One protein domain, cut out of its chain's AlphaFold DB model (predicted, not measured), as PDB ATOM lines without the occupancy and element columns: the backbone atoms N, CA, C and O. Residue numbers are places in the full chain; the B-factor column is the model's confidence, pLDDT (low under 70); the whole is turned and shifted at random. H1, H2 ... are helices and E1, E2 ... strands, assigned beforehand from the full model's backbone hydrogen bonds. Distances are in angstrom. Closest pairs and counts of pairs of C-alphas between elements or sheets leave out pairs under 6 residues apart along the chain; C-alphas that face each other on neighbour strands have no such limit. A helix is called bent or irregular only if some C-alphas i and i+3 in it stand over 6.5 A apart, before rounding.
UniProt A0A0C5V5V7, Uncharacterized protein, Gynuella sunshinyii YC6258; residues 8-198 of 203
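Overview. This is residues 8 to 198 of the 203 residues of an uncharacterized protein of Gynuella sunshinyii YC6258 (UniProt A0A0C5V5V7). The model is an arch: the curled sheet E4 E1 E5 E6 lies in its middle, with the long helix H5 and the shorter H4 packed over one face, and a slab of four long strands, E7 to E10, makes one end. At the other end are H3 and the strand pair E2 E3, with H1 beyond them. The printed part has 191 residues with five named helices and ten named strands, in the order E1 E2 H1 E3 E4 H2 H3 E5 E6 H4 E7 E8 E9 E10 H5; the three sheets are antiparallel and the class is mixed, helices and strands. It is compact, with a radius of gyration of the C-alphas of 18.2 A and spans of 54 by 40 by 26 A.

Arrangement. E7 (residues 131 to 138), E8 (141 to 148), E9 (151 to 158) and E10 (163 to 171) form a strongly twisted sheet in that order, a meander, each strand the antiparallel neighbour of the one before. N 136 and O 143 of E7 and E8 are 3.0 A apart, N 144 and O 155 of E8 and E9 2.9 A, and N 154 and O 168 of E9 and E10 2.9 A, within hydrogen-bond range. The second sheet, E4 (57 to 59), E1 (15 to 21), E5 (96 to 101) and E6 (106 to 108), is curled; within hydrogen-bond range are N 20 and O 58, 2.8 A, N 17 and O 99, 3.0 A, and N 100 and O 107, 2.9 A. H4 (115 to 125), over E5 at a height over the sheet of 7.3 A, and H5 (172 to 197), over E1 at 8.1 A, are on the same face of it, making two layers, helices on one face of a sheet. They touch at Leu 122 and Ala 179, their closest C-alphas, 5.3 A apart, at a shallow tilt of 14 degrees, opposite ways. H4 is also on the meander sheet; the closest C-alphas of H4 and E7 are those of His 124 and Ile 133, 5.7 A. H2 (60 to 63) is at the level of the curled sheet; with H3 (67 to 83) it joins E4 to E5 in a split strand-helix-strand unit, two strands running the same way with E1 between them, and a right-handed crossover. H5 touches H3 with residues 189 to 197 alone, closest at the C-alphas of Ile 71 and Leu 193, 6.2 A, a steep tilt of 49 degrees, the same way. E2 (25 to 27) and E3 (43 to 45) pair through N 26 and O 44, 2.8 A; the closest C-alphas of E2 and H3 are those of Phe 26 and Lys 80, 7.1 A. H1 (36 to 41) touches no helix; its closest C-alpha to E2 is that of Tyr 39, 7.0 A from that of Tyr 27. Every O i to N i+4 pair is within hydrogen-bond range in H1, H3 and H4; in H5 20 of 22 are, and H2 is too short for such a pair.

Along the chain. E1 begins at C-alpha 15, (-28.266, -12.030, -17.403), and is 18.4 A long; E5 is 15.4 A. E7 to E10 measure 21.4, 23.3, 23.2 and 24.8 A. H3 is 24.1 A and H4 15.0 A. H5, 36.6 A, has a kink of 29 degrees near residue 183, is neither bent nor irregular, but only just, with C-alphas 183 and 186 6.2 A apart, and ends at C-alpha 197, (-38.428, -32.669, -35.364).

Size, cuts and confidence. The two C-alphas farthest apart, those of Thr 41 and Asp 149, are 54.3 A apart. The printed part has no cut. The links E3 to E4, 11 residues, and H3 to E5, 12 residues, are long. The mean pLDDT of the printed part is 93.1; residues 110 to 111 are under 70.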
ATOM      1  N   ALA A   8     -13.731  -9.852  -6.338       95.75
ATOM      2  CA  ALA A   8     -14.732  -9.901  -7.398       95.75
ATOM      3  C   ALA A   8     -15.247  -8.497  -7.763       95.75
ATOM      4  O   ALA A   8     -15.659  -7.712  -6.893       95.75
ATOM      5  N   THR A   9     -15.273  -8.207  -9.063       96.69
ATOM      6  CA  THR A   9     -15.726  -6.923  -9.612       96.69
ATOM      7  C   THR A   9     -17.239  -6.925  -9.784       96.69
ATOM      8  O   THR A   9     -17.800  -7.879 -10.320       96.69
ATOM      9  N   PHE A  10     -17.916  -5.873  -9.317       97.12
ATOM     10  CA  PHE A  10     -19.364  -5.766  -9.500       97.12
ATOM     11  C   PHE A  10     -19.702  -5.490 -10.965       97.12
ATOM     12  O   PHE A  10     -19.106  -4.603 -11.572       97.12
ATOM     13  N   GLN A  11     -20.663  -6.235 -11.501       97.88
ATOM     14  CA  GLN A  11     -21.123  -6.144 -12.878       97.88
ATOM     15  C   GLN A  11     -22.606  -5.774 -12.909       97.88
ATOM     16  O   GLN A  11     -23.420  -6.358 -12.192       97.88
ATOM     17  N   ASN A  12     -22.943  -4.800 -13.754       96.38
ATOM     18  CA  ASN A  12     -24.325  -4.409 -14.024       96.38
ATOM     19  C   ASN A  12     -24.896  -5.227 -15.188       96.38
ATOM     20  O   ASN A  12     -24.147  -5.834 -15.957       96.38
ATOM     21  N   ASP A  13     -26.226  -5.212 -15.306       96.12
ATOM     22  CA  ASP A  13     -26.978  -5.765 -16.439       96.12
ATOM     23  C   ASP A  13     -26.659  -7.234 -16.766       96.12
ATOM     24  O   ASP A  13     -26.800  -7.678 -17.907       96.12
ATOM     25  N   VAL A  14     -26.238  -7.997 -15.751       97.56
ATOM     26  CA  VAL A  14     -25.946  -9.424 -15.888       97.56
ATOM     27  C   VAL A  14     -27.238 -10.200 -16.100       97.56
ATOM     28  O   VAL A  14     -28.252  -9.981 -15.426       97.56
ATOM     29  N   LYS A  15     -27.182 -11.130 -17.048       97.12
ATOM     30  CA  LYS A  15     -28.266 -12.030 -17.403       97.12
ATOM     31  C   LYS A  15     -27.835 -13.482 -17.280       97.12
ATOM     32  O   LYS A  15     -26.657 -13.797 -17.434       97.12
ATOM     33  N   VAL A  16     -28.807 -14.352 -17.041       96.56
ATOM     34  CA  VAL A  16     -28.687 -15.799 -17.215       96.56
ATOM     35  C   VAL A  16     -29.619 -16.240 -18.338       96.56
ATOM     36  O   VAL A  16     -30.727 -15.717 -18.457       96.56
ATOM     37  N   ASP A  17     -29.164 -17.172 -19.171       96.31
ATOM     38  CA  ASP A  17     -29.947 -17.758 -20.265       96.31
ATOM     39  C   ASP A  17     -29.437 -19.176 -20.600       96.31
ATOM     40  O   ASP A  17     -28.463 -19.650 -20.012       96.31
ATOM     41  N   ILE A  18     -30.092 -19.860 -21.538       95.62
ATOM     42  CA  ILE A  18     -29.670 -21.114 -22.158       95.62
ATOM     43  C   ILE A  18     -29.327 -20.835 -23.626       95.62
ATOM     44  O   ILE A  18     -30.161 -20.355 -24.391       95.62
ATOM     45  N   GLY A  19     -28.095 -21.138 -24.028       95.19
ATOM     46  CA  GLY A  19     -27.654 -21.073 -25.418       95.19
ATOM     47  C   GLY A  19     -27.874 -22.404 -26.131       95.19
ATOM     48  O   GLY A  19     -27.395 -23.429 -25.657       95.19
ATOM     49  N   PHE A  20     -28.543 -22.377 -27.282       95.44
ATOM     50  CA  PHE A  20     -28.718 -23.511 -28.192       95.44
ATOM     51  C   PHE A  20     -27.650 -23.473 -29.286       95.44
ATOM     52  O   PHE A  20     -27.464 -22.436 -29.927       95.44
ATOM     53  N   MET A  21     -26.939 -24.582 -29.499       93.69
ATOM     54  CA  MET A  21     -25.881 -24.669 -30.509       93.69
ATOM     55  C   MET A  21     -26.441 -24.444 -31.919       93.69
ATOM     56  O   MET A  21     -27.424 -25.068 -32.306       93.69
ATOM     57  N   ALA A  22     -25.790 -23.576 -32.691       94.31
ATOM     58  CA  ALA A  22     -26.160 -23.232 -34.058       94.31
ATOM     59  C   ALA A  22     -24.910 -23.207 -34.953       94.31
ATOM     60  O   ALA A  22     -24.388 -22.138 -35.299       94.31
ATOM     61  N   CYS A  23     -24.414 -24.400 -35.295       92.50
ATOM     62  CA  CYS A  23     -23.220 -24.580 -36.121       92.50
ATOM     63  C   CYS A  23     -23.400 -23.983 -37.527       92.50
ATOM     64  O   CYS A  23     -24.488 -23.971 -38.104       92.50
ATOM     65  N   ASP A  24     -22.312 -23.500 -38.117       94.50
ATOM     66  CA  ASP A  24     -22.325 -22.977 -39.487       94.50
ATOM     67  C   ASP A  24     -22.289 -24.084 -40.552       94.50
ATOM     68  O   ASP A  24     -22.695 -23.888 -41.703       94.50
ATOM     69  N   SER A  25     -21.806 -25.261 -40.161       95.12
ATOM     70  CA  SER A  25     -21.454 -26.336 -41.067       95.12
ATOM     71  C   SER A  25     -21.665 -27.715 -40.453       95.12
ATOM     72  O   SER A  25     -21.648 -27.894 -39.238       95.12
ATOM     73  N   PHE A  26     -21.868 -28.685 -41.338       95.69
ATOM     74  CA  PHE A  26     -21.989 -30.103 -41.057       95.69
ATOM     75  C   PHE A  26     -20.779 -30.828 -41.638       95.69
ATOM     76  O   PHE A  26     -20.585 -30.835 -42.856       95.69
ATOM     77  N   TYR A  27     -19.978 -31.448 -40.778       94.50
ATOM     78  CA  TYR A  27     -18.836 -32.258 -41.188       94.50
ATOM     79  C   TYR A  27     -19.239 -33.727 -41.355       94.50
ATOM     80  O   TYR A  27     -19.796 -34.336 -40.443       94.50
ATOM     81  N   PHE A  28     -18.930 -34.318 -42.510       94.31
ATOM     82  CA  PHE A  28     -19.289 -35.703 -42.839       94.31
ATOM     83  C   PHE A  28     -18.080 -36.637 -43.015       94.31
ATOM     84  O   PHE A  28     -18.242 -37.795 -43.405       94.31
ATOM     85  N   GLY A  29     -16.867 -36.170 -42.711       92.19
ATOM     86  CA  GLY A  29     -15.645 -36.968 -42.819       92.19
ATOM     87  C   GLY A  29     -15.373 -37.917 -41.641       92.19
ATOM     88  O   GLY A  29     -16.276 -38.201 -40.846       92.19
ATOM     89  N   PRO A  30     -14.156 -38.489 -41.565       89.25
ATOM     90  CA  PRO A  30     -13.739 -39.371 -40.475       89.25
ATOM     91  C   PRO A  30     -13.705 -38.656 -39.120       89.25
ATOM     92  O   PRO A  30     -13.247 -37.525 -39.028       89.25
ATOM     93  N   GLU A  31     -14.125 -39.338 -38.056       82.69
ATOM     94  CA  GLU A  31     -14.131 -38.778 -36.691       82.69
ATOM     95  C   GLU A  31     -12.725 -38.648 -36.090       82.69
ATOM     96  O   GLU A  31     -12.464 -37.748 -35.301       82.69
ATOM     97  N   ASN A  32     -11.805 -39.534 -36.480       83.75
ATOM     98  CA  ASN A  32     -10.447 -39.598 -35.946       83.75
ATOM     99  C   ASN A  32      -9.410 -39.497 -37.064       83.75
ATOM    100  O   ASN A  32      -9.596 -40.042 -38.152       83.75
ATOM    101  N   GLY A  33      -8.284 -38.842 -36.765       83.38
ATOM    102  CA  GLY A  33      -7.159 -38.716 -37.697       83.38
ATOM    103  C   GLY A  33      -7.442 -37.824 -38.908       83.38
ATOM    104  O   GLY A  33      -6.766 -37.968 -39.925       83.38
ATOM    105  N   LEU A  34      -8.433 -36.931 -38.814       90.50
ATOM    106  CA  LEU A  34      -8.762 -36.002 -39.887       90.50
ATOM    107  C   LEU A  34      -7.649 -34.966 -40.093       90.50
ATOM    108  O   LEU A  34      -7.061 -34.451 -39.141       90.50
ATOM    109  N   THR A  35      -7.368 -34.642 -41.350       91.75
ATOM    110  CA  THR A  35      -6.482 -33.528 -41.696       91.75
ATOM    111  C   THR A  35      -7.279 -32.223 -41.802       91.75
ATOM    112  O   THR A  35      -8.475 -32.259 -42.104       91.75
ATOM    113  N   PRO A  36      -6.645 -31.048 -41.634       92.00
ATOM    114  CA  PRO A  36      -7.311 -29.768 -41.885       92.00
ATOM    115  C   PRO A  36      -7.922 -29.673 -43.292       92.00
ATOM    116  O   PRO A  36      -9.016 -29.153 -43.464       92.00
ATOM    117  N   GLU A  37      -7.260 -30.237 -44.303       93.50
ATOM    118  CA  GLU A  37      -7.785 -30.286 -45.673       93.50
ATOM    119  C   GLU A  37      -9.059 -31.138 -45.774       93.50
ATOM    120  O   GLU A  37     -10.015 -30.756 -46.450       93.50
ATOM    121  N   GLN A  38      -9.113 -32.272 -45.069       91.94
ATOM    122  CA  GLN A  38     -10.329 -33.080 -44.987       91.94
ATOM    123  C   GLN A  38     -11.446 -32.336 -44.263       91.94
ATOM    124  O   GLN A  38     -12.585 -32.403 -44.709       91.94
ATOM    125  N   TYR A  39     -11.141 -31.610 -43.183       89.62
ATOM    126  CA  TYR A  39     -12.125 -30.768 -42.499       89.62
ATOM    127  C   TYR A  39     -12.775 -29.765 -43.456       89.62
ATOM    128  O   TYR A  39     -13.998 -29.679 -43.540       89.62
ATOM    129  N   GLU A  40     -11.952 -29.065 -44.233       91.75
ATOM    130  CA  GLU A  40     -12.412 -28.045 -45.172       91.75
ATOM    131  C   GLU A  40     -13.198 -28.613 -46.358       91.75
ATOM    132  O   GLU A  40     -14.190 -28.028 -46.786       91.75
ATOM    133  N   THR A  41     -12.778 -29.761 -46.891       94.62
ATOM    134  CA  THR A  41     -13.393 -30.362 -48.087       94.62
ATOM    135  C   THR A  41     -14.594 -31.252 -47.780       94.62
ATOM    136  O   THR A  41     -15.424 -31.479 -48.659       94.62
ATOM    137  N   MET A  42     -14.710 -31.752 -46.545       95.75
ATOM    138  CA  MET A  42     -15.782 -32.657 -46.113       95.75
ATOM    139  C   MET A  42     -16.757 -31.992 -45.140       95.75
ATOM    140  O   MET A  42     -17.340 -32.658 -44.281       95.75
ATOM    141  N   ARG A  43     -16.945 -30.678 -45.279       95.12
ATOM    142  CA  ARG A  43     -18.003 -29.932 -44.602       95.12
ATOM    143  C   ARG A  43     -18.932 -29.271 -45.606       95.12
ATOM    144  O   ARG A  43     -18.505 -28.821 -46.666       95.12
ATOM    145  N   VAL A  44     -20.206 -29.192 -45.256       97.06
ATOM    146  CA  VAL A  44     -21.210 -28.439 -46.012       97.06
ATOM    147  C   VAL A  44     -21.908 -27.446 -45.111       97.06
ATOM    148  O   VAL A  44     -21.991 -27.650 -43.907       97.06
ATOM    149  N   SER A  45     -22.398 -26.355 -45.687       96.81
ATOM    150  CA  SER A  45     -23.135 -25.348 -44.931       96.81
ATOM    151  C   SER A  45     -24.443 -25.902 -44.378       96.81
ATOM    152  O   SER A  45     -25.130 -26.674 -45.051       96.81
ATOM    153  N   LEU A  46     -24.779 -25.449 -43.174       97.25
ATOM    154  CA  LEU A  46     -26.101 -25.598 -42.582       97.25
ATOM    155  C   LEU A  46     -26.919 -24.324 -42.813       97.25
ATOM    156  O   LEU A  46     -26.357 -23.230 -42.913       97.25
ATOM    157  N   TYR A  47     -28.244 -24.433 -42.830       97.62
ATOM    158  CA  TYR A  47     -29.145 -23.286 -42.753       97.62
ATOM    159  C   TYR A  47     -28.794 -22.440 -41.532       97.62
ATOM    160  O   TYR A  47     -28.644 -22.970 -40.437       97.62
ATOM    161  N   GLN A  48     -28.674 -21.127 -41.699       96.75
ATOM    162  CA  GLN A  48     -28.337 -20.224 -40.605       96.75
ATOM    163  C   GLN A  48     -29.601 -19.471 -40.175       96.75
ATOM    164  O   GLN A  48     -30.149 -18.749 -41.007       96.75
ATOM    165  N   PRO A  49     -30.065 -19.620 -38.916       96.69
ATOM    166  CA  PRO A  49     -31.224 -18.887 -38.413       96.69
ATOM    167  C   PRO A  49     -31.070 -17.381 -38.596       96.69
ATOM    168  O   PRO A  49     -30.003 -16.833 -38.304       96.69
ATOM    169  N   GLU A  50     -32.151 -16.700 -38.975       96.62
ATOM    170  CA  GLU A  50     -32.223 -15.232 -38.994       96.62
ATOM    171  C   GLU A  50     -32.415 -14.658 -37.576       96.62
ATOM    172  O   GLU A  50     -33.269 -13.812 -37.320       96.62
ATOM    173  N   LEU A  51     -31.613 -15.146 -36.629       96.12
ATOM    174  CA  LEU A  51     -31.634 -14.782 -35.217       96.12
ATOM    175  C   LEU A  51     -30.279 -14.226 -34.792       96.12
ATOM    176  O   LEU A  51     -29.238 -14.491 -35.402       96.12
ATOM    177  N   LYS A  52     -30.282 -13.460 -33.702       94.00
ATOM    178  CA  LYS A  52     -29.047 -12.957 -33.114       94.00
ATOM    179  C   LYS A  52     -28.213 -14.125 -32.584       94.00
ATOM    180  O   LYS A  52     -28.683 -14.935 -31.793       94.00
ATOM    181  N   LYS A  53     -26.950 -14.176 -32.999       90.56
ATOM    182  CA  LYS A  53     -25.977 -15.155 -32.514       90.56
ATOM    183  C   LYS A  53     -25.069 -14.567 -31.450       90.56
ATOM    184  O   LYS A  53     -24.652 -13.411 -31.542       90.56
ATOM    185  N   SER A  54     -24.690 -15.421 -30.515       87.25
ATOM    186  CA  SER A  54     -23.656 -15.193 -29.516       87.25
ATOM    187  C   SER A  54     -22.587 -16.270 -29.705       87.25
ATOM    188  O   SER A  54     -22.697 -17.375 -29.187       87.25
ATOM    189  N   GLY A  55     -21.577 -15.992 -30.534       84.06
ATOM    190  CA  GLY A  55     -20.607 -17.014 -30.944       84.06
ATOM    191  C   GLY A  55     -21.271 -18.137 -31.752       84.06
ATOM    192  O   GLY A  55     -21.917 -17.871 -32.766       84.06
ATOM    193  N   SER A  56     -21.112 -19.387 -31.307       85.19
ATOM    194  CA  SER A  56     -21.691 -20.574 -31.954       85.19
ATOM    195  C   SER A  56     -23.095 -20.945 -31.460       85.19
ATOM    196  O   SER A  56     -23.609 -21.992 -31.840       85.19
ATOM    197  N   PHE A  57     -23.721 -20.128 -30.610       91.38
ATOM    198  CA  PHE A  57     -25.046 -20.407 -30.055       91.38
ATOM    199  C   PHE A  57     -26.023 -19.244 -30.245       91.38
ATOM    200  O   PHE A  57     -25.636 -18.100 -30.492       91.38
ATOM    201  N   ILE A  58     -27.309 -19.555 -30.123       95.50
ATOM    202  CA  ILE A  58     -28.421 -18.601 -30.089       95.50
ATOM    203  C   ILE A  58     -29.075 -18.724 -28.714       95.50
ATOM    204  O   ILE A  58     -29.323 -19.832 -28.237       95.50
ATOM    205  N   LEU A  59     -29.304 -17.595 -28.052       96.31
ATOM    206  CA  LEU A  59     -29.866 -17.564 -26.703       96.31
ATOM    207  C   LEU A  59     -31.364 -17.851 -26.723       96.31
ATOM    208  O   LEU A  59     -32.059 -17.423 -27.644       96.31
ATOM    209  N   SER A  60     -31.885 -18.529 -25.698       97.12
ATOM    210  CA  SER A  60     -33.305 -18.880 -25.648       97.12
ATOM    211  C   SER A  60     -34.203 -17.639 -25.700       97.12
ATOM    212  O   SER A  60     -35.244 -17.680 -26.356       97.12
ATOM    213  N   CYS A  61     -33.765 -16.503 -25.137       96.50
ATOM    214  CA  CYS A  61     -34.499 -15.241 -25.228       96.50
ATOM    215  C   CYS A  61     -34.667 -14.715 -26.662       96.50
ATOM    216  O   CYS A  61     -35.644 -14.026 -26.937       96.50
ATOM    217  N   ASP A  62     -33.730 -15.024 -27.563       97.06
ATOM    218  CA  ASP A  62     -33.791 -14.640 -28.978       97.06
ATOM    219  C   ASP A  62     -34.604 -15.656 -29.808       97.06
ATOM    220  O   ASP A  62     -35.061 -15.340 -30.905       97.06
ATOM    221  N   VAL A  63     -34.798 -16.876 -29.292       97.62
ATOM    222  CA  VAL A  63     -35.556 -17.957 -29.951       97.62
ATOM    223  C   VAL A  63     -37.040 -17.902 -29.599       97.62
ATOM    224  O   VAL A  63     -37.881 -18.208 -30.443       97.62
ATOM    225  N   ILE A  64     -37.388 -17.557 -28.360       96.38
ATOM    226  CA  ILE A  64     -38.781 -17.538 -27.902       96.38
ATOM    227  C   ILE A  64     -39.588 -16.524 -28.726       96.38
ATOM    228  O   ILE A  64     -39.255 -15.345 -28.794       96.38
ATOM    229  N   GLY A  65     -40.671 -16.995 -29.351       96.75
ATOM    230  CA  GLY A  65     -41.481 -16.221 -30.300       96.75
ATOM    231  C   GLY A  65     -40.986 -16.270 -31.753       96.75
ATOM    232  O   GLY A  65     -41.693 -15.808 -32.650       96.75
ATOM    233  N   HIS A  66     -39.811 -16.853 -31.993       97.50
ATOM    234  CA  HIS A  66     -39.183 -17.041 -33.300       97.50
ATOM    235  C   HIS A  66     -38.702 -18.490 -33.509       97.50
ATOM    236  O   HIS A  66     -37.741 -18.747 -34.235       97.50
ATOM    237  N   GLU A  67     -39.378 -19.457 -32.886       98.06
ATOM    238  CA  GLU A  67     -38.925 -20.849 -32.798       98.06
ATOM    239  C   GLU A  67     -38.723 -21.505 -34.172       98.06
ATOM    240  O   GLU A  67     -37.834 -22.339 -34.337       98.06
ATOM    241  N   GLU A  68     -39.504 -21.099 -35.178       98.12
ATOM    242  CA  GLU A  68     -39.410 -21.616 -36.547       98.12
ATOM    243  C   GLU A  68     -38.022 -21.426 -37.173       98.12
ATOM    244  O   GLU A  68     -37.583 -22.276 -37.948       98.12
ATOM    245  N   GLU A  69     -37.299 -20.356 -36.834       98.00
ATOM    246  CA  GLU A  69     -35.946 -20.134 -37.358       98.00
ATOM    247  C   GLU A  69     -34.957 -21.177 -36.834       98.00
ATOM    248  O   GLU A  69     -34.168 -21.740 -37.597       98.00
ATOM    249  N   LEU A  70     -35.045 -21.501 -35.542       97.81
ATOM    250  CA  LEU A  70     -34.209 -22.536 -34.946       97.81
ATOM    251  C   LEU A  70     -34.637 -23.940 -35.409       97.81
ATOM    252  O   LEU A  70     -33.790 -24.794 -35.672       97.81
ATOM    253  N   ILE A  71     -35.941 -24.169 -35.605       98.38
ATOM    254  CA  ILE A  71     -36.467 -25.417 -36.179       98.38
ATOM    255  C   ILE A  71     -35.920 -25.646 -37.592       98.38
ATOM    256  O   ILE A  71     -35.517 -26.766 -37.905       98.38
ATOM    257  N   LYS A  72     -35.885 -24.622 -38.456       98.44
ATOM    258  CA  LYS A  72     -35.312 -24.741 -39.811       98.44
ATOM    259  C   LYS A  72     -33.852 -25.188 -39.768       98.44
ATOM    260  O   LYS A  72     -33.483 -26.080 -40.526       98.44
ATOM    261  N   HIS A  73     -33.058 -24.615 -38.863       98.12
ATOM    262  CA  HIS A  73     -31.664 -25.013 -38.677       98.12
ATOM    263  C   HIS A  73     -31.540 -26.484 -38.289       98.12
ATOM    264  O   HIS A  73     -30.863 -27.246 -38.976       98.12
ATOM    265  N   TYR A  74     -32.248 -26.918 -37.246       98.00
ATOM    266  CA  TYR A  74     -32.149 -28.305 -36.804       98.00
ATOM    267  C   TYR A  74     -32.766 -29.307 -37.783       98.00
ATOM    268  O   TYR A  74     -32.273 -30.426 -37.890       98.00
ATOM    269  N   ARG A  75     -33.788 -28.924 -38.558       98.38
ATOM    270  CA  ARG A  75     -34.285 -29.753 -39.668       98.38
ATOM    271  C   ARG A  75     -33.210 -29.980 -40.721       98.38
ATOM    272  O   ARG A  75     -33.067 -31.109 -41.182       98.38
ATOM    273  N   ASP A  76     -32.455 -28.942 -41.072       98.44
ATOM    274  CA  ASP A  76     -31.336 -29.086 -42.000       98.44
ATOM    275  C   ASP A  76     -30.241 -29.984 -41.403       98.44
ATOM    276  O   ASP A  76     -29.798 -30.915 -42.064       98.44
ATOM    277  N   VAL A  77     -29.902 -29.835 -40.116       97.69
ATOM    278  CA  VAL A  77     -28.986 -30.764 -39.421       97.69
ATOM    279  C   VAL A  77     -29.457 -32.219 -39.542       97.69
ATOM    280  O   VAL A  77     -28.692 -33.075 -39.991       97.69
ATOM    281  N   VAL A  78     -30.717 -32.515 -39.192       97.75
ATOM    282  CA  VAL A  78     -31.296 -33.869 -39.303       97.75
ATOM    283  C   VAL A  78     -31.226 -34.377 -40.746       97.75
ATOM    284  O   VAL A  78     -30.844 -35.525 -40.987       97.75
ATOM    285  N   GLN A  79     -31.555 -33.522 -41.715       97.81
ATOM    286  CA  GLN A  79     -31.478 -33.851 -43.132       97.81
ATOM    287  C   GLN A  79     -30.045 -34.202 -43.550       97.81
ATOM    288  O   GLN A  79     -29.858 -35.175 -44.277       97.81
ATOM    289  N   LYS A  80     -29.034 -33.472 -43.067       97.94
ATOM    290  CA  LYS A  80     -27.623 -33.732 -43.380       97.94
ATOM    291  C   LYS A  80     -27.118 -35.035 -42.768       97.94
ATOM    292  O   LYS A  80     -26.424 -35.783 -43.457       97.94
ATOM    293  N   TYR A  81     -27.529 -35.377 -41.546       97.12
ATOM    294  CA  TYR A  81     -27.250 -36.704 -40.982       97.12
ATOM    295  C   TYR A  81     -27.769 -37.825 -41.893       97.12
ATOM    296  O   TYR A  81     -27.025 -38.755 -42.208       97.12
ATOM    297  N   ALA A  82     -29.008 -37.703 -42.375       96.81
ATOM    298  CA  ALA A  82     -29.598 -38.681 -43.287       96.81
ATOM    299  C   ALA A  82     -28.911 -38.703 -44.667       96.81
ATOM    300  O   ALA A  82     -28.603 -39.778 -45.179       96.81
ATOM    301  N   GLU A  83     -28.643 -37.534 -45.255       97.56
ATOM    302  CA  GLU A  83     -28.026 -37.374 -46.581       97.56
ATOM    303  C   GLU A  83     -26.633 -38.015 -46.653       97.56
ATOM    304  O   GLU A  83     -26.313 -38.690 -47.633       97.56
ATOM    305  N   TYR A  84     -25.826 -37.852 -45.603       96.56
ATOM    306  CA  TYR A  84     -24.459 -38.376 -45.542       96.56
ATOM    307  C   TYR A  84     -24.336 -39.718 -44.806       96.56
ATOM    308  O   TYR A  84     -23.220 -40.189 -44.583       96.56
ATOM    309  N   GLY A  85     -25.456 -40.345 -44.431       94.94
ATOM    310  CA  GLY A  85     -25.470 -41.653 -43.768       94.94
ATOM    311  C   GLY A  85     -24.745 -41.670 -42.419       94.94
ATOM    312  O   GLY A  85     -24.116 -42.671 -42.072       94.94
ATOM    313  N   LYS A  86     -24.786 -40.558 -41.678       94.50
ATOM    314  CA  LYS A  86     -24.196 -40.431 -40.342       94.50
ATOM    315  C   LYS A  86     -25.207 -40.828 -39.270       94.50
ATOM    316  O   LYS A  86     -26.402 -40.569 -39.404       94.50
ATOM    317  N   ASP A  87     -24.719 -41.420 -38.184       92.19
ATOM    318  CA  ASP A  87     -25.553 -41.752 -37.031       92.19
ATOM    319  C   ASP A  87     -25.858 -40.486 -36.219       92.19
ATOM    320  O   ASP A  87     -24.974 -39.887 -35.607       92.19
ATOM    321  N   ILE A  88     -27.125 -40.072 -36.224       93.12
ATOM    322  CA  ILE A  88     -27.583 -38.885 -35.496       93.12
ATOM    323  C   ILE A  88     -27.549 -39.067 -33.972       93.12
ATOM    324  O   ILE A  88     -27.518 -38.076 -33.250       93.12
ATOM    325  N   SER A  89     -27.506 -40.304 -33.464       88.69
ATOM    326  CA  SER A  89     -27.368 -40.557 -32.023       88.69
ATOM    327  C   SER A  89     -25.993 -40.160 -31.474       88.69
ATOM    328  O   SER A  89     -25.850 -39.967 -30.272       88.69
ATOM    329  N   GLN A  90     -24.996 -40.004 -32.352       85.56
ATOM    330  CA  GLN A  90     -23.646 -39.529 -32.027       85.56
ATOM    331  C   GLN A  90     -23.479 -38.033 -32.340       85.56
ATOM    332  O   GLN A  90     -22.376 -37.553 -32.603       85.56
ATOM    333  N   SER A  91     -24.584 -37.287 -32.415       87.94
ATOM    334  CA  SER A  91     -24.539 -35.898 -32.845       87.94
ATOM    335  C   SER A  91     -23.948 -34.958 -31.800       87.94
ATOM    336  O   SER A  91     -24.314 -34.997 -30.632       87.94
ATOM    337  N   THR A  92     -23.113 -34.031 -32.266       86.31
ATOM    338  CA  THR A  92     -22.596 -32.889 -31.496       86.31
ATOM    339  C   THR A  92     -23.330 -31.578 -31.812       86.31
ATOM    340  O   THR A  92     -22.925 -30.506 -31.371       86.31
ATOM    341  N   HIS A  93     -24.401 -31.630 -32.613       91.88
ATOM    342  CA  HIS A  93     -25.117 -30.434 -33.071       91.88
ATOM    343  C   HIS A  93     -26.270 -30.030 -32.139       91.88
ATOM    344  O   HIS A  93     -26.733 -28.894 -32.209       91.88
ATOM    345  N   PHE A  94     -26.740 -30.929 -31.269       92.31
ATOM    346  CA  PHE A  94     -27.925 -30.728 -30.423       92.31
ATOM    347  C   PHE A  94     -27.583 -30.364 -28.976       92.31
ATOM    348  O   PHE A  94     -28.224 -30.828 -28.037       92.31
ATOM    349  N   TRP A  95     -26.579 -29.516 -28.780       90.62
ATOM    350  CA  TRP A  95     -26.190 -29.083 -27.440       90.62
ATOM    351  C   TRP A  95     -26.947 -27.842 -26.994       90.62
ATOM    352  O   TRP A  95     -27.225 -26.934 -27.789       90.62
ATOM    353  N   ASN A  96     -27.239 -27.781 -25.698       92.19
ATOM    354  CA  ASN A  96     -27.606 -26.540 -25.037       92.19
ATOM    355  C   ASN A  96     -26.859 -26.393 -23.714       92.19
ATOM    356  O   ASN A  96     -26.584 -27.382 -23.048       92.19
ATOM    357  N   ARG A  97     -26.561 -25.150 -23.337       90.50
ATOM    358  CA  ARG A  97     -25.791 -24.854 -22.125       90.50
ATOM    359  C   ARG A  97     -26.267 -23.585 -21.435       90.50
ATOM    360  O   ARG A  97     -26.653 -22.638 -22.124       90.50
ATOM    361  N   PRO A  98     -26.211 -23.522 -20.096       92.75
ATOM    362  CA  PRO A  98     -26.411 -22.275 -19.378       92.75
ATOM    363  C   PRO A  98     -25.297 -21.282 -19.704       92.75
ATOM    364  O   PRO A  98     -24.165 -21.656 -20.013       92.75
ATOM    365  N   VAL A  99     -25.638 -20.001 -19.645       93.69
ATOM    366  CA  VAL A  99     -24.702 -18.887 -19.789       93.69
ATOM    367  C   VAL A  99     -25.037 -17.800 -18.777       93.69
ATOM    368  O   VAL A  99     -26.207 -17.527 -18.517       93.69
ATOM    369  N   ILE A 100     -24.008 -17.162 -18.222       95.19
ATOM    370  CA  ILE A 100     -24.118 -15.951 -17.402       95.19
ATOM    371  C   ILE A 100     -23.319 -14.867 -18.113       95.19
ATOM    372  O   ILE A 100     -22.129 -15.044 -18.357       95.19
ATOM    373  N   TYR A 101     -23.953 -13.760 -18.486       95.38
ATOM    374  CA  TYR A 101     -23.327 -12.810 -19.401       95.38
ATOM    375  C   TYR A 101     -23.828 -11.378 -19.239       95.38
ATOM    376  O   TYR A 101     -24.914 -11.130 -18.716       95.38
ATOM    377  N   ASN A 102     -23.041 -10.434 -19.746       94.88
ATOM    378  CA  ASN A 102     -23.466  -9.074 -20.070       94.88
ATOM    379  C   ASN A 102     -22.765  -8.621 -21.373       94.88
ATOM    380  O   ASN A 102     -22.424  -9.458 -22.207       94.88
ATOM    381  N   SER A 103     -22.594  -7.315 -21.600       91.12
ATOM    382  CA  SER A 103     -21.857  -6.807 -22.770       91.12
ATOM    383  C   SER A 103     -20.356  -7.097 -22.740       91.12
ATOM    384  O   SER A 103     -19.725  -7.089 -23.795       91.12
ATOM    385  N   ASP A 104     -19.798  -7.325 -21.553       89.94
ATOM    386  CA  ASP A 104     -18.359  -7.319 -21.301       89.94
ATOM    387  C   ASP A 104     -17.808  -8.733 -21.092       89.94
ATOM    388  O   ASP A 104     -16.626  -8.972 -21.334       89.94
ATOM    389  N   PHE A 105     -18.649  -9.675 -20.653       91.56
ATOM    390  CA  PHE A 105     -18.253 -11.060 -20.429       91.56
ATOM    391  C   PHE A 105     -19.352 -12.063 -20.776       91.56
ATOM    392  O   PHE A 105     -20.546 -11.756 -20.758       91.56
ATOM    393  N   VAL A 106     -18.916 -13.300 -21.013       91.69
ATOM    394  CA  VAL A 106     -19.765 -14.487 -21.100       91.69
ATOM    395  C   VAL A 106     -19.064 -15.605 -20.336       91.69
ATOM    396  O   VAL A 106     -18.022 -16.080 -20.774       91.69
ATOM    397  N   ILE A 107     -19.647 -16.020 -19.215       91.25
ATOM    398  CA  ILE A 107     -19.320 -17.278 -18.544       91.25
ATOM    399  C   ILE A 107     -20.236 -18.328 -19.157       91.25
ATOM    400  O   ILE A 107     -21.466 -18.211 -19.100       91.25
ATOM    401  N   SER A 108     -19.637 -19.334 -19.779       84.19
ATOM    402  CA  SER A 108     -20.363 -20.444 -20.388       84.19
ATOM    403  C   SER A 108     -19.950 -21.747 -19.729       84.19
ATOM    404  O   SER A 108     -18.893 -21.830 -19.118       84.19
ATOM    405  N   PHE A 109     -20.794 -22.761 -19.857       78.31
ATOM    406  CA  PHE A 109     -20.581 -24.062 -19.240       78.31
ATOM    407  C   PHE A 109     -20.356 -25.063 -20.380       78.31
ATOM    408  O   PHE A 109     -21.304 -25.714 -20.818       78.31
ATOM    409  N   PRO A 110     -19.158 -25.082 -20.996       61.50
ATOM    410  CA  PRO A 110     -18.952 -25.684 -22.311       61.50
ATOM    411  C   PRO A 110     -19.064 -27.209 -22.344       61.50
ATOM    412  O   PRO A 110     -19.191 -27.735 -23.441       61.50
ATOM    413  N   TRP A 111     -19.041 -27.877 -21.190       69.62
ATOM    414  CA  TRP A 111     -19.219 -29.327 -21.045       69.62
ATOM    415  C   TRP A 111     -20.655 -29.739 -20.679       69.62
ATOM    416  O   TRP A 111     -20.911 -30.915 -20.443       69.62
ATOM    417  N   HIS A 112     -21.589 -28.786 -20.584       74.25
ATOM    418  CA  HIS A 112     -23.004 -29.091 -20.388       74.25
ATOM    419  C   HIS A 112     -23.655 -29.230 -21.763       74.25
ATOM    420  O   HIS A 112     -23.894 -28.223 -22.432       74.25
ATOM    421  N   ASP A 113     -23.933 -30.462 -22.170       77.50
ATOM    422  CA  ASP A 113     -24.450 -30.775 -23.506       77.50
ATOM    423  C   ASP A 113     -25.978 -30.921 -23.503       77.50
ATOM    424  O   ASP A 113     -26.632 -30.765 -24.539       77.50
ATOM    425  N   HIS A 114     -26.567 -31.167 -22.327       80.69
ATOM    426  CA  HIS A 114     -27.996 -31.420 -22.167       80.69
ATOM    427  C   HIS A 114     -28.677 -30.459 -21.195       80.69
ATOM    428  O   HIS A 114     -28.117 -30.017 -20.184       80.69
ATOM    429  N   PHE A 115     -29.981 -30.247 -21.410       83.75
ATOM    430  CA  PHE A 115     -30.753 -29.340 -20.561       83.75
ATOM    431  C   PHE A 115     -30.808 -29.804 -19.104       83.75
ATOM    432  O   PHE A 115     -30.907 -28.981 -18.201       83.75
ATOM    433  N   ARG A 116     -30.698 -31.111 -18.838       83.44
ATOM    434  CA  ARG A 116     -30.633 -31.636 -17.467       83.44
ATOM    435  C   ARG A 116     -29.487 -31.013 -16.664       83.44
ATOM    436  O   ARG A 116     -29.663 -30.701 -15.487       83.44
ATOM    437  N   GLU A 117     -28.336 -30.822 -17.294       81.75
ATOM    438  CA  GLU A 117     -27.148 -30.262 -16.656       81.75
ATOM    439  C   GLU A 117     -27.296 -28.744 -16.516       81.75
ATOM    440  O   GLU A 117     -26.985 -28.186 -15.466       81.75
ATOM    441  N   GLY A 118     -27.863 -28.077 -17.527       85.06
ATOM    442  CA  GLY A 118     -28.227 -26.662 -17.432       85.06
ATOM    443  C   GLY A 118     -29.241 -26.376 -16.324       85.06
ATOM    444  O   GLY A 118     -29.074 -25.440 -15.543       85.06
ATOM    445  N   LYS A 119     -30.254 -27.233 -16.178       88.44
ATOM    446  CA  LYS A 119     -31.264 -27.148 -15.121       88.44
ATOM    447  C   LYS A 119     -30.633 -27.225 -13.732       88.44
ATOM    448  O   LYS A 119     -31.051 -26.476 -12.859       88.44
ATOM    449  N   ASN A 120     -29.620 -28.070 -13.533       89.81
ATOM    450  CA  ASN A 120     -28.910 -28.151 -12.258       89.81
ATOM    451  C   ASN A 120     -28.283 -26.800 -11.869       89.81
ATOM    452  O   ASN A 120     -28.407 -26.368 -10.726       89.81
ATOM    453  N   VAL A 121     -27.668 -26.092 -12.818       90.75
ATOM    454  CA  VAL A 121     -27.132 -24.741 -12.581       90.75
ATOM    455  C   VAL A 121     -28.257 -23.764 -12.235       90.75
ATOM    456  O   VAL A 121     -28.160 -23.037 -11.245       90.75
ATOM    457  N   LEU A 122     -29.345 -23.767 -13.013       93.69
ATOM    458  CA  LEU A 122     -30.499 -22.894 -12.770       93.69
ATOM    459  C   LEU A 122     -31.120 -23.138 -11.388       93.69
ATOM    460  O   LEU A 122     -31.401 -22.173 -10.678       93.69
ATOM    461  N   ASP A 123     -31.278 -24.401 -10.979       93.62
ATOM    462  CA  ASP A 123     -31.791 -24.791  -9.663       93.62
ATOM    463  C   ASP A 123     -30.931 -24.162  -8.546       93.62
ATOM    464  O   ASP A 123     -31.470 -23.518  -7.642       93.62
ATOM    465  N   HIS A 124     -29.599 -24.239  -8.645       93.19
ATOM    466  CA  HIS A 124     -28.690 -23.625  -7.668       93.19
ATOM    467  C   HIS A 124     -28.750 -22.092  -7.676       93.19
ATOM    468  O   HIS A 124     -28.790 -21.475  -6.609       93.19
ATOM    469  N   LEU A 125     -28.858 -21.462  -8.851       94.12
ATOM    470  CA  LEU A 125     -29.080 -20.014  -8.968       94.12
ATOM    471  C   LEU A 125     -30.423 -19.573  -8.366       94.12
ATOM    472  O   LEU A 125     -30.595 -18.402  -8.014       94.12
ATOM    473  N   THR A 126     -31.378 -20.496  -8.204       93.56
ATOM    474  CA  THR A 126     -32.651 -20.195  -7.542       93.56
ATOM    475  C   THR A 126     -32.584 -20.217  -6.014       93.56
ATOM    476  O   THR A 126     -33.526 -19.749  -5.360       93.56
ATOM    477  N   SER A 127     -31.479 -20.715  -5.446       89.06
ATOM    478  CA  SER A 127     -31.294 -20.882  -4.006       89.06
ATOM    479  C   SER A 127     -31.354 -19.555  -3.244       89.06
ATOM    480  O   SER A 127     -30.879 -18.503  -3.688       89.06
ATOM    481  N   VAL A 128     -31.936 -19.616  -2.046       87.25
ATOM    482  CA  VAL A 128     -31.999 -18.505  -1.082       87.25
ATOM    483  C   VAL A 128     -30.919 -18.591  -0.006       87.25
ATOM    484  O   VAL A 128     -30.793 -17.668   0.790       87.25
ATOM    485  N   GLU A 129     -30.137 -19.669   0.013       89.50
ATOM    486  CA  GLU A 129     -29.095 -19.890   1.013       89.50
ATOM    487  C   GLU A 129     -27.788 -19.195   0.632       89.50
ATOM    488  O   GLU A 129     -27.455 -19.073  -0.547       89.50
ATOM    489  N   ASP A 130     -27.060 -18.724   1.639       92.75
ATOM    490  CA  ASP A 130     -25.718 -18.175   1.474       92.75
ATOM    491  C   ASP A 130     -24.665 -19.288   1.508       92.75
ATOM    492  O   ASP A 130     -24.854 -20.336   2.126       92.75
ATOM    493  N   GLY A 131     -23.516 -19.028   0.887       91.81
ATOM    494  CA  GLY A 131     -22.397 -19.956   0.780       91.81
ATOM    495  C   GLY A 131     -22.099 -20.342  -0.663       91.81
ATOM    496  O   GLY A 131     -22.539 -19.688  -1.607       91.81
ATOM    497  N   ASN A 132     -21.317 -21.404  -0.838       91.94
ATOM    498  CA  ASN A 132     -21.046 -21.957  -2.162       91.94
ATOM    499  C   ASN A 132     -22.313 -22.649  -2.661       91.94
ATOM    500  O   ASN A 132     -22.749 -23.629  -2.058       91.94
ATOM    501  N   ILE A 133     -22.890 -22.131  -3.743       93.00
ATOM    502  CA  ILE A 133     -24.122 -22.664  -4.324       93.00
ATOM    503  C   ILE A 133     -23.845 -23.532  -5.543       93.00
ATOM    504  O   ILE A 133     -24.657 -24.384  -5.847       93.00
ATOM    505  N   TYR A 134     -22.717 -23.376  -6.230       92.25
ATOM    506  CA  TYR A 134     -22.340 -24.264  -7.324       92.25
ATOM    507  C   TYR A 134     -20.824 -24.349  -7.417       92.25
ATOM    508  O   TYR A 134     -20.126 -23.358  -7.201       92.25
ATOM    509  N   ARG A 135     -20.317 -25.533  -7.740       90.69
ATOM    510  CA  ARG A 135     -18.919 -25.718  -8.092       90.69
ATOM    511  C   ARG A 135     -18.809 -26.835  -9.103       90.69
ATOM    512  O   ARG A 135     -19.366 -27.907  -8.878       90.69
ATOM    513  N   ASP A 136     -18.041 -26.577 -10.142       90.38
ATOM    514  CA  ASP A 136     -17.731 -27.560 -11.159       90.38
ATOM    515  C   ASP A 136     -16.298 -27.387 -11.641       90.38
ATOM    516  O   ASP A 136     -15.769 -26.272 -11.637       90.38
ATOM    517  N   ILE A 137     -15.656 -28.500 -11.971       88.69
ATOM    518  CA  ILE A 137     -14.292 -28.534 -12.486       88.69
ATOM    519  C   ILE A 137     -14.239 -29.626 -13.542       88.69
ATOM    520  O   ILE A 137     -14.379 -30.803 -13.207       88.69
ATOM    521  N   ASP A 138     -13.976 -29.240 -14.784       84.25
ATOM    522  CA  ASP A 138     -13.798 -30.177 -15.883       84.25
ATOM    523  C   ASP A 138     -12.757 -29.666 -16.886       84.25
ATOM    524  O   ASP A 138     -12.622 -28.468 -17.117       84.25
ATOM    525  N   GLN A 139     -11.984 -30.588 -17.461       80.88
ATOM    526  CA  GLN A 139     -10.974 -30.333 -18.501       80.88
ATOM    527  C   GLN A 139     -10.000 -29.167 -18.216       80.88
ATOM    528  O   GLN A 139      -9.595 -28.456 -19.133       80.88
ATOM    529  N   GLY A 140      -9.604 -28.973 -16.953       82.56
ATOM    530  CA  GLY A 140      -8.698 -27.884 -16.549       82.56
ATOM    531  C   GLY A 140      -9.388 -26.527 -16.367       82.56
ATOM    532  O   GLY A 140      -8.720 -25.521 -16.188       82.56
ATOM    533  N   TRP A 141     -10.721 -26.484 -16.383       87.69
ATOM    534  CA  TRP A 141     -11.518 -25.283 -16.143       87.69
ATOM    535  C   TRP A 141     -12.366 -25.470 -14.894       87.69
ATOM    536  O   TRP A 141     -12.983 -26.512 -14.695       87.69
ATOM    537  N   ALA A 142     -12.406 -24.453 -14.041       91.12
ATOM    538  CA  ALA A 142     -13.188 -24.440 -12.820       91.12
ATOM    539  C   ALA A 142     -14.174 -23.274 -12.826       91.12
ATOM    540  O   ALA A 142     -13.824 -22.132 -13.128       91.12
ATOM    541  N   LEU A 143     -15.400 -23.567 -12.405       92.50
ATOM    542  CA  LEU A 143     -16.428 -22.579 -12.150       92.50
ATOM    543  C   LEU A 143     -16.892 -22.676 -10.701       92.50
ATOM    544  O   LEU A 143     -17.450 -23.686 -10.274       92.50
ATOM    545  N   ASP A 144     -16.717 -21.588  -9.961       93.75
ATOM    546  CA  ASP A 144     -17.246 -21.430  -8.612       93.75
ATOM    547  C   ASP A 144     -18.375 -20.394  -8.622       93.75
ATOM    548  O   ASP A 144     -18.196 -19.278  -9.113       93.75
ATOM    549  N   ILE A 145     -19.521 -20.733  -8.028       94.94
ATOM    550  CA  ILE A 145     -20.608 -19.789  -7.764       94.94
ATOM    551  C   ILE A 145     -20.933 -19.804  -6.275       94.94
ATOM    552  O   ILE A 145     -21.227 -20.845  -5.682       94.94
ATOM    553  N   ALA A 146     -20.926 -18.625  -5.668       95.50
ATOM    554  CA  ALA A 146     -21.324 -18.421  -4.287       95.50
ATOM    555  C   ALA A 146     -22.412 -17.352  -4.198       95.50
ATOM    556  O   ALA A 146     -22.485 -16.451  -5.031       95.50
ATOM    557  N   ALA A 147     -23.245 -17.433  -3.169       95.75
ATOM    558  CA  ALA A 147     -24.205 -16.400  -2.827       95.75
ATOM    559  C   ALA A 147     -23.895 -15.849  -1.437       95.75
ATOM    560  O   ALA A 147     -23.546 -16.597  -0.522       95.75
ATOM    561  N   ARG A 148     -24.005 -14.535  -1.280       94.56
ATOM    562  CA  ARG A 148     -23.903 -13.880   0.021       94.56
ATOM    563  C   ARG A 148     -24.718 -12.602   0.006       94.56
ATOM    564  O   ARG A 148     -24.510 -11.763  -0.873       94.56
ATOM    565  N   ASP A 149     -25.601 -12.458   0.988       92.75
ATOM    566  CA  ASP A 149     -26.550 -11.348   1.047       92.75
ATOM    567  C   ASP A 149     -27.330 -11.240  -0.293       92.75
ATOM    568  O   ASP A 149     -27.844 -12.238  -0.819       92.75
ATOM    569  N   ASP A 150     -27.376 -10.041  -0.881       95.19
ATOM    570  CA  ASP A 150     -28.052  -9.742  -2.151       95.19
ATOM    571  C   ASP A 150     -27.166  -9.955  -3.393       95.19
ATOM    572  O   ASP A 150     -27.523  -9.528  -4.492       95.19
ATOM    573  N   LEU A 151     -26.012 -10.619  -3.254       97.00
ATOM    574  CA  LEU A 151     -25.060 -10.814  -4.347       97.00
ATOM    575  C   LEU A 151     -24.824 -12.289  -4.669       97.00
ATOM    576  O   LEU A 151     -24.729 -13.145  -3.788       97.00
ATOM    577  N   ILE A 152     -24.672 -12.560  -5.962       96.88
ATOM    578  CA  ILE A 152     -24.039 -13.774  -6.476       96.88
ATOM    579  C   ILE A 152     -22.621 -13.412  -6.900       96.88
ATOM    580  O   ILE A 152     -22.387 -12.351  -7.472       96.88
ATOM    581  N   TYR A 153     -21.688 -14.309  -6.618       96.88
ATOM    582  CA  TYR A 153     -20.293 -14.258  -7.017       96.88
ATOM    583  C   TYR A 153     -20.048 -15.421  -7.964       96.88
ATOM    584  O   TYR A 153     -20.415 -16.546  -7.632       96.88
ATOM    585  N   ALA A 154     -19.425 -15.165  -9.106       95.94
ATOM    586  CA  ALA A 154     -19.041 -16.191 -10.063       95.94
ATOM    587  C   ALA A 154     -17.560 -16.039 -10.408       95.94
ATOM    588  O   ALA A 154     -17.077 -14.920 -10.618       95.94
ATOM    589  N   ARG A 155     -16.846 -17.160 -10.456       94.50
ATOM    590  CA  ARG A 155     -15.440 -17.210 -10.837       94.50
ATOM    591  C   ARG A 155     -15.192 -18.346 -11.812       94.50
ATOM    592  O   ARG A 155     -15.368 -19.499 -11.440       94.50
ATOM    593  N   GLU A 156     -14.738 -17.993 -13.005       94.12
ATOM    594  CA  GLU A 156     -14.225 -18.915 -14.016       94.12
ATOM    595  C   GLU A 156     -12.698 -18.797 -14.026       94.12
ATOM    596  O   GLU A 156     -12.159 -17.690 -14.144       94.12
ATOM    597  N   TRP A 157     -12.003 -19.912 -13.823       93.50
ATOM    598  CA  TRP A 157     -10.553 -19.929 -13.666       93.50
ATOM    599  C   TRP A 157      -9.960 -21.296 -14.009       93.50
ATOM    600  O   TRP A 157     -10.645 -22.311 -13.927       93.50
ATOM    601  N   ASP A 158      -8.682 -21.316 -14.359       92.44
ATOM    602  CA  ASP A 158      -7.887 -22.520 -14.553       92.44
ATOM    603  C   ASP A 158      -7.157 -22.854 -13.235       92.44
ATOM    604  O   ASP A 158      -6.292 -22.086 -12.798       92.44
ATOM    605  N   PRO A 159      -7.507 -23.958 -12.548       89.06
ATOM    606  CA  PRO A 159      -6.867 -24.336 -11.295       89.06
ATOM    607  C   PRO A 159      -5.460 -24.917 -11.469       89.06
ATOM    608  O   PRO A 159      -4.704 -24.913 -10.497       89.06
ATOM    609  N   ASP A 160      -5.099 -25.405 -12.659       90.94
ATOM    610  CA  ASP A 160      -3.780 -25.981 -12.931       90.94
ATOM    611  C   ASP A 160      -2.730 -24.877 -13.138       90.94
ATOM    612  O   ASP A 160      -1.568 -25.038 -12.753       90.94
ATOM    613  N   TYR A 161      -3.149 -23.735 -13.695       90.75
ATOM    614  CA  TYR A 161      -2.298 -22.561 -13.929       90.75
ATOM    615  C   TYR A 161      -2.589 -21.369 -13.004       90.75
ATOM    616  O   TYR A 161      -1.908 -20.346 -13.096       90.75
ATOM    617  N   GLU A 162      -3.573 -21.494 -12.111       89.31
ATOM    618  CA  GLU A 162      -4.078 -20.416 -11.245       89.31
ATOM    619  C   GLU A 162      -4.516 -19.155 -12.031       89.31
ATOM    620  O   GLU A 162      -4.490 -18.035 -11.510       89.31
ATOM    621  N   GLU A 163      -4.929 -19.315 -13.293       92.75
ATOM    622  CA  GLU A 163      -5.340 -18.212 -14.166       92.75
ATOM    623  C   GLU A 163      -6.820 -17.879 -13.960       92.75
ATOM    624  O   GLU A 163      -7.686 -18.733 -14.096       92.75
ATOM    625  N   ILE A 164      -7.141 -16.621 -13.657       93.00
ATOM    626  CA  ILE A 164      -8.527 -16.170 -13.485       93.00
ATOM    627  C   ILE A 164      -9.007 -15.522 -14.783       93.00
ATOM    628  O   ILE A 164      -8.539 -14.440 -15.137       93.00
ATOM    629  N   HIS A 165      -9.988 -16.136 -15.443       92.69
ATOM    630  CA  HIS A 165     -10.617 -15.578 -16.642       92.69
ATOM    631  C   HIS A 165     -11.693 -14.559 -16.270       92.69
ATOM    632  O   HIS A 165     -11.669 -13.416 -16.730       92.69
ATOM    633  N   TYR A 166     -12.587 -14.939 -15.356       94.62
ATOM    634  CA  TYR A 166     -13.609 -14.049 -14.820       94.62
ATOM    635  C   TYR A 166     -13.718 -14.191 -13.314       94.62
ATOM    636  O   TYR A 166     -13.703 -15.287 -12.766       94.62
ATOM    637  N   GLN A 167     -13.897 -13.062 -12.637       95.81
ATOM    638  CA  GLN A 167     -14.220 -13.033 -11.218       95.81
ATOM    639  C   GLN A 167     -15.118 -11.838 -10.927       95.81
ATOM    640  O   GLN A 167     -14.674 -10.698 -10.760       95.81
ATOM    641  N   VAL A 168     -16.414 -12.110 -10.906       97.31
ATOM    642  CA  VAL A 168     -17.454 -11.089 -10.950       97.31
ATOM    643  C   VAL A 168     -18.480 -11.307  -9.852       97.31
ATOM    644  O   VAL A 168     -18.614 -12.399  -9.298       97.31
ATOM    645  N   LYS A 169     -19.203 -10.242  -9.520       97.31
ATOM    646  CA  LYS A 169     -20.357 -10.292  -8.626       97.31
ATOM    647  C   LYS A 169     -21.498  -9.448  -9.171       97.31
ATOM    648  O   LYS A 169     -21.251  -8.432  -9.815       97.31
ATOM    649  N   PHE A 170     -22.730  -9.855  -8.918       97.69
ATOM    650  CA  PHE A 170     -23.918  -9.228  -9.500       97.69
ATOM    651  C   PHE A 170     -25.162  -9.469  -8.638       97.69
ATOM    652  O   PHE A 170     -25.134 -10.254  -7.690       97.69
ATOM    653  N   ASP A 171     -26.242  -8.755  -8.958       97.50
ATOM    654  CA  ASP A 171     -27.488  -8.760  -8.190       97.50
ATOM    655  C   ASP A 171     -28.158 -10.144  -8.167       97.50
ATOM    656  O   ASP A 171     -28.539 -10.710  -9.197       97.50
ATOM    657  N   ARG A 172     -28.326 -10.691  -6.963       96.38
ATOM    658  CA  ARG A 172     -28.901 -12.019  -6.741       96.38
ATOM    659  C   ARG A 172     -30.381 -12.071  -7.082       96.38
ATOM    660  O   ARG A 172     -30.849 -13.075  -7.615       96.38
ATOM    661  N   VAL A 173     -31.137 -11.028  -6.740       95.69
ATOM    662  CA  VAL A 173     -32.600 -11.018  -6.892       95.69
ATOM    663  C   VAL A 173     -32.978 -11.136  -8.365       95.69
ATOM    664  O   VAL A 173     -33.832 -11.956  -8.716       95.69
ATOM    665  N   THR A 174     -32.297 -10.372  -9.210       95.38
ATOM    666  CA  THR A 174     -32.471 -10.331 -10.661       95.38
ATOM    667  C   THR A 174     -32.159 -11.685 -11.289       95.38
ATOM    668  O   THR A 174     -33.006 -12.251 -11.982       95.38
ATOM    669  N   ILE A 175     -30.995 -12.267 -10.987       96.75
ATOM    670  CA  ILE A 175     -30.601 -13.574 -11.533       96.75
ATOM    671  C   ILE A 175     -31.538 -14.683 -11.070       96.75
ATOM    672  O   ILE A 175     -31.948 -15.522 -11.869       96.75
ATOM    673  N   ARG A 176     -31.968 -14.652  -9.805       96.06
ATOM    674  CA  ARG A 176     -32.925 -15.626  -9.276       96.06
ATOM    675  C   ARG A 176     -34.260 -15.584 -10.021       96.06
ATOM    676  O   ARG A 176     -34.875 -16.625 -10.233       96.06
ATOM    677  N   GLN A 177     -34.743 -14.393 -10.378       96.31
ATOM    678  CA  GLN A 177     -35.984 -14.241 -11.145       96.31
ATOM    679  C   GLN A 177     -35.830 -14.778 -12.570       96.31
ATOM    680  O   GLN A 177     -36.687 -15.535 -13.022       96.31
ATOM    681  N   GLN A 178     -34.725 -14.447 -13.238       97.44
ATOM    682  CA  GLN A 178     -34.431 -14.937 -14.585       97.44
ATOM    683  C   GLN A 178     -34.284 -16.467 -14.612       97.44
ATOM    684  O   GLN A 178     -34.950 -17.128 -15.403       97.44
ATOM    685  N   ALA A 179     -33.517 -17.053 -13.684       96.69
ATOM    686  CA  ALA A 179     -33.350 -18.504 -13.584       96.69
ATOM    687  C   ALA A 179     -34.689 -19.236 -13.372       96.69
ATOM    688  O   ALA A 179     -34.938 -20.274 -13.983       96.69
ATOM    689  N   LYS A 180     -35.596 -18.669 -12.560       96.38
ATOM    690  CA  LYS A 180     -36.954 -19.211 -12.375       96.38
ATOM    691  C   LYS A 180     -37.788 -19.199 -13.651       96.38
ATOM    692  O   LYS A 180     -38.508 -20.166 -13.888       96.38
ATOM    693  N   ALA A 181     -37.706 -18.133 -14.446       96.56
ATOM    694  CA  ALA A 181     -38.403 -18.064 -15.728       96.56
ATOM    695  C   ALA A 181     -37.873 -19.136 -16.694       96.56
ATOM    696  O   ALA A 181     -38.650 -19.931 -17.219       96.56
ATOM    697  N   LEU A 182     -36.546 -19.267 -16.807       96.88
ATOM    698  CA  LEU A 182     -35.899 -20.259 -17.676       96.88
ATOM    699  C   LEU A 182     -36.278 -21.706 -17.338       96.88
ATOM    700  O   LEU A 182     -36.435 -22.520 -18.245       96.88
ATOM    701  N   MET A 183     -36.489 -22.027 -16.057       94.81
ATOM    702  CA  MET A 183     -36.972 -23.354 -15.644       94.81
ATOM    703  C   MET A 183     -38.359 -23.713 -16.196       94.81
ATOM    704  O   MET A 183     -38.726 -24.885 -16.170       94.81
ATOM    705  N   THR A 184     -39.130 -22.736 -16.676       94.81
ATOM    706  CA  THR A 184     -40.435 -22.952 -17.320       94.81
ATOM    707  C   THR A 184     -40.333 -22.793 -18.834       94.81
ATOM    708  O   THR A 184     -40.805 -23.649 -19.583       94.81
ATOM    709  N   ASP A 185     -39.684 -21.720 -19.282       96.38
ATOM    710  CA  ASP A 185     -39.687 -21.315 -20.684       96.38
ATOM    711  C   ASP A 185     -38.842 -22.250 -21.559       96.38
ATOM    712  O   ASP A 185     -39.261 -22.624 -22.656       96.38
ATOM    713  N   VAL A 186     -37.684 -22.697 -21.061       96.81
ATOM    714  CA  VAL A 186     -36.761 -23.537 -21.839       96.81
ATOM    715  C   VAL A 186     -37.299 -24.956 -22.048       96.81
ATOM    716  O   VAL A 186     -37.269 -25.415 -23.188       96.81
ATOM    717  N   PRO A 187     -37.872 -25.652 -21.044       95.88
ATOM    718  CA  PRO A 187     -38.562 -26.920 -21.291       95.88
ATOM    719  C   PRO A 187     -39.694 -26.808 -22.315       95.88
ATOM    720  O   PRO A 187     -39.851 -27.692 -23.154       95.88
ATOM    721  N   ALA A 188     -40.470 -25.719 -22.278       96.81
ATOM    722  CA  ALA A 188     -41.538 -25.490 -23.248       96.81
ATOM    723  C   ALA A 188     -40.984 -25.257 -24.663       96.81
ATOM    724  O   ALA A 188     -41.552 -25.750 -25.640       96.81
ATOM    725  N   LEU A 189     -39.862 -24.539 -24.781       97.75
ATOM    726  CA  LEU A 189     -39.141 -24.384 -26.041       97.75
ATOM    727  C   LEU A 189     -38.633 -25.736 -26.556       97.75
ATOM    728  O   LEU A 189     -38.950 -26.095 -27.687       97.75
ATOM    729  N   ILE A 190     -37.927 -26.514 -25.729       96.81
ATOM    730  CA  ILE A 190     -37.436 -27.851 -26.097       96.81
ATOM    731  C   ILE A 190     -38.598 -28.726 -26.563       96.81
ATOM    732  O   ILE A 190     -38.524 -29.297 -27.641       96.81
ATOM    733  N   GLN A 191     -39.723 -28.740 -25.846       96.94
ATOM    734  CA  GLN A 191     -40.903 -29.501 -26.254       96.94
ATOM    735  C   GLN A 191     -41.407 -29.113 -27.655       96.94
ATOM    736  O   GLN A 191     -41.774 -29.993 -28.438       96.94
ATOM    737  N   LYS A 192     -41.429 -27.816 -27.994       97.56
ATOM    738  CA  LYS A 192     -41.802 -27.345 -29.339       97.56
ATOM    739  C   LYS A 192     -40.806 -27.820 -30.396       97.56
ATOM    740  O   LYS A 192     -41.236 -28.310 -31.441       97.56
ATOM    741  N   LEU A 193     -39.504 -27.703 -30.124       97.81
ATOM    742  CA  LEU A 193     -38.449 -28.170 -31.027       97.81
ATOM    743  C   LEU A 193     -38.567 -29.684 -31.254       97.81
ATOM    744  O   LEU A 193     -38.647 -30.133 -32.397       97.81
ATOM    745  N   SER A 194     -38.686 -30.461 -30.176       97.25
ATOM    746  CA  SER A 194     -38.822 -31.918 -30.211       97.25
ATOM    747  C   SER A 194     -40.068 -32.356 -30.982       97.25
ATOM    748  O   SER A 194     -40.004 -33.259 -31.816       97.25
ATOM    749  N   ALA A 195     -41.205 -31.680 -30.787       97.62
ATOM    750  CA  ALA A 195     -42.424 -31.949 -31.549       97.62
ATOM    751  C   ALA A 195     -42.260 -31.647 -33.051       97.62
ATOM    752  O   ALA A 195     -42.768 -32.391 -33.889       97.62
ATOM    753  N   ALA A 196     -41.543 -30.575 -33.400       97.56
ATOM    754  CA  ALA A 196     -41.320 -30.168 -34.787       97.56
ATOM    755  C   ALA A 196     -40.329 -31.066 -35.548       97.56
ATOM    756  O   ALA A 196     -40.399 -31.123 -36.783       97.56
ATOM    757  N   LEU A 197     -39.416 -31.728 -34.827       96.81
ATOM    758  CA  LEU A 197     -38.428 -32.669 -35.364       96.81
ATOM    759  C   LEU A 197     -38.866 -34.138 -35.254       96.81
ATOM    760  O   LEU A 197     -38.342 -34.985 -35.972       96.81
ATOM    761  N   GLY A 198     -39.832 -34.440 -34.385       95.94
ATOM    762  CA  GLY A 198     -40.321 -35.795 -34.126       95.94
ATOM    763  C   GLY A 198     -39.473 -36.604 -33.136       95.94
ATOM    764  O   GLY A 198     -39.742 -37.789 -32.946       95.94
TER     765      GLY A 198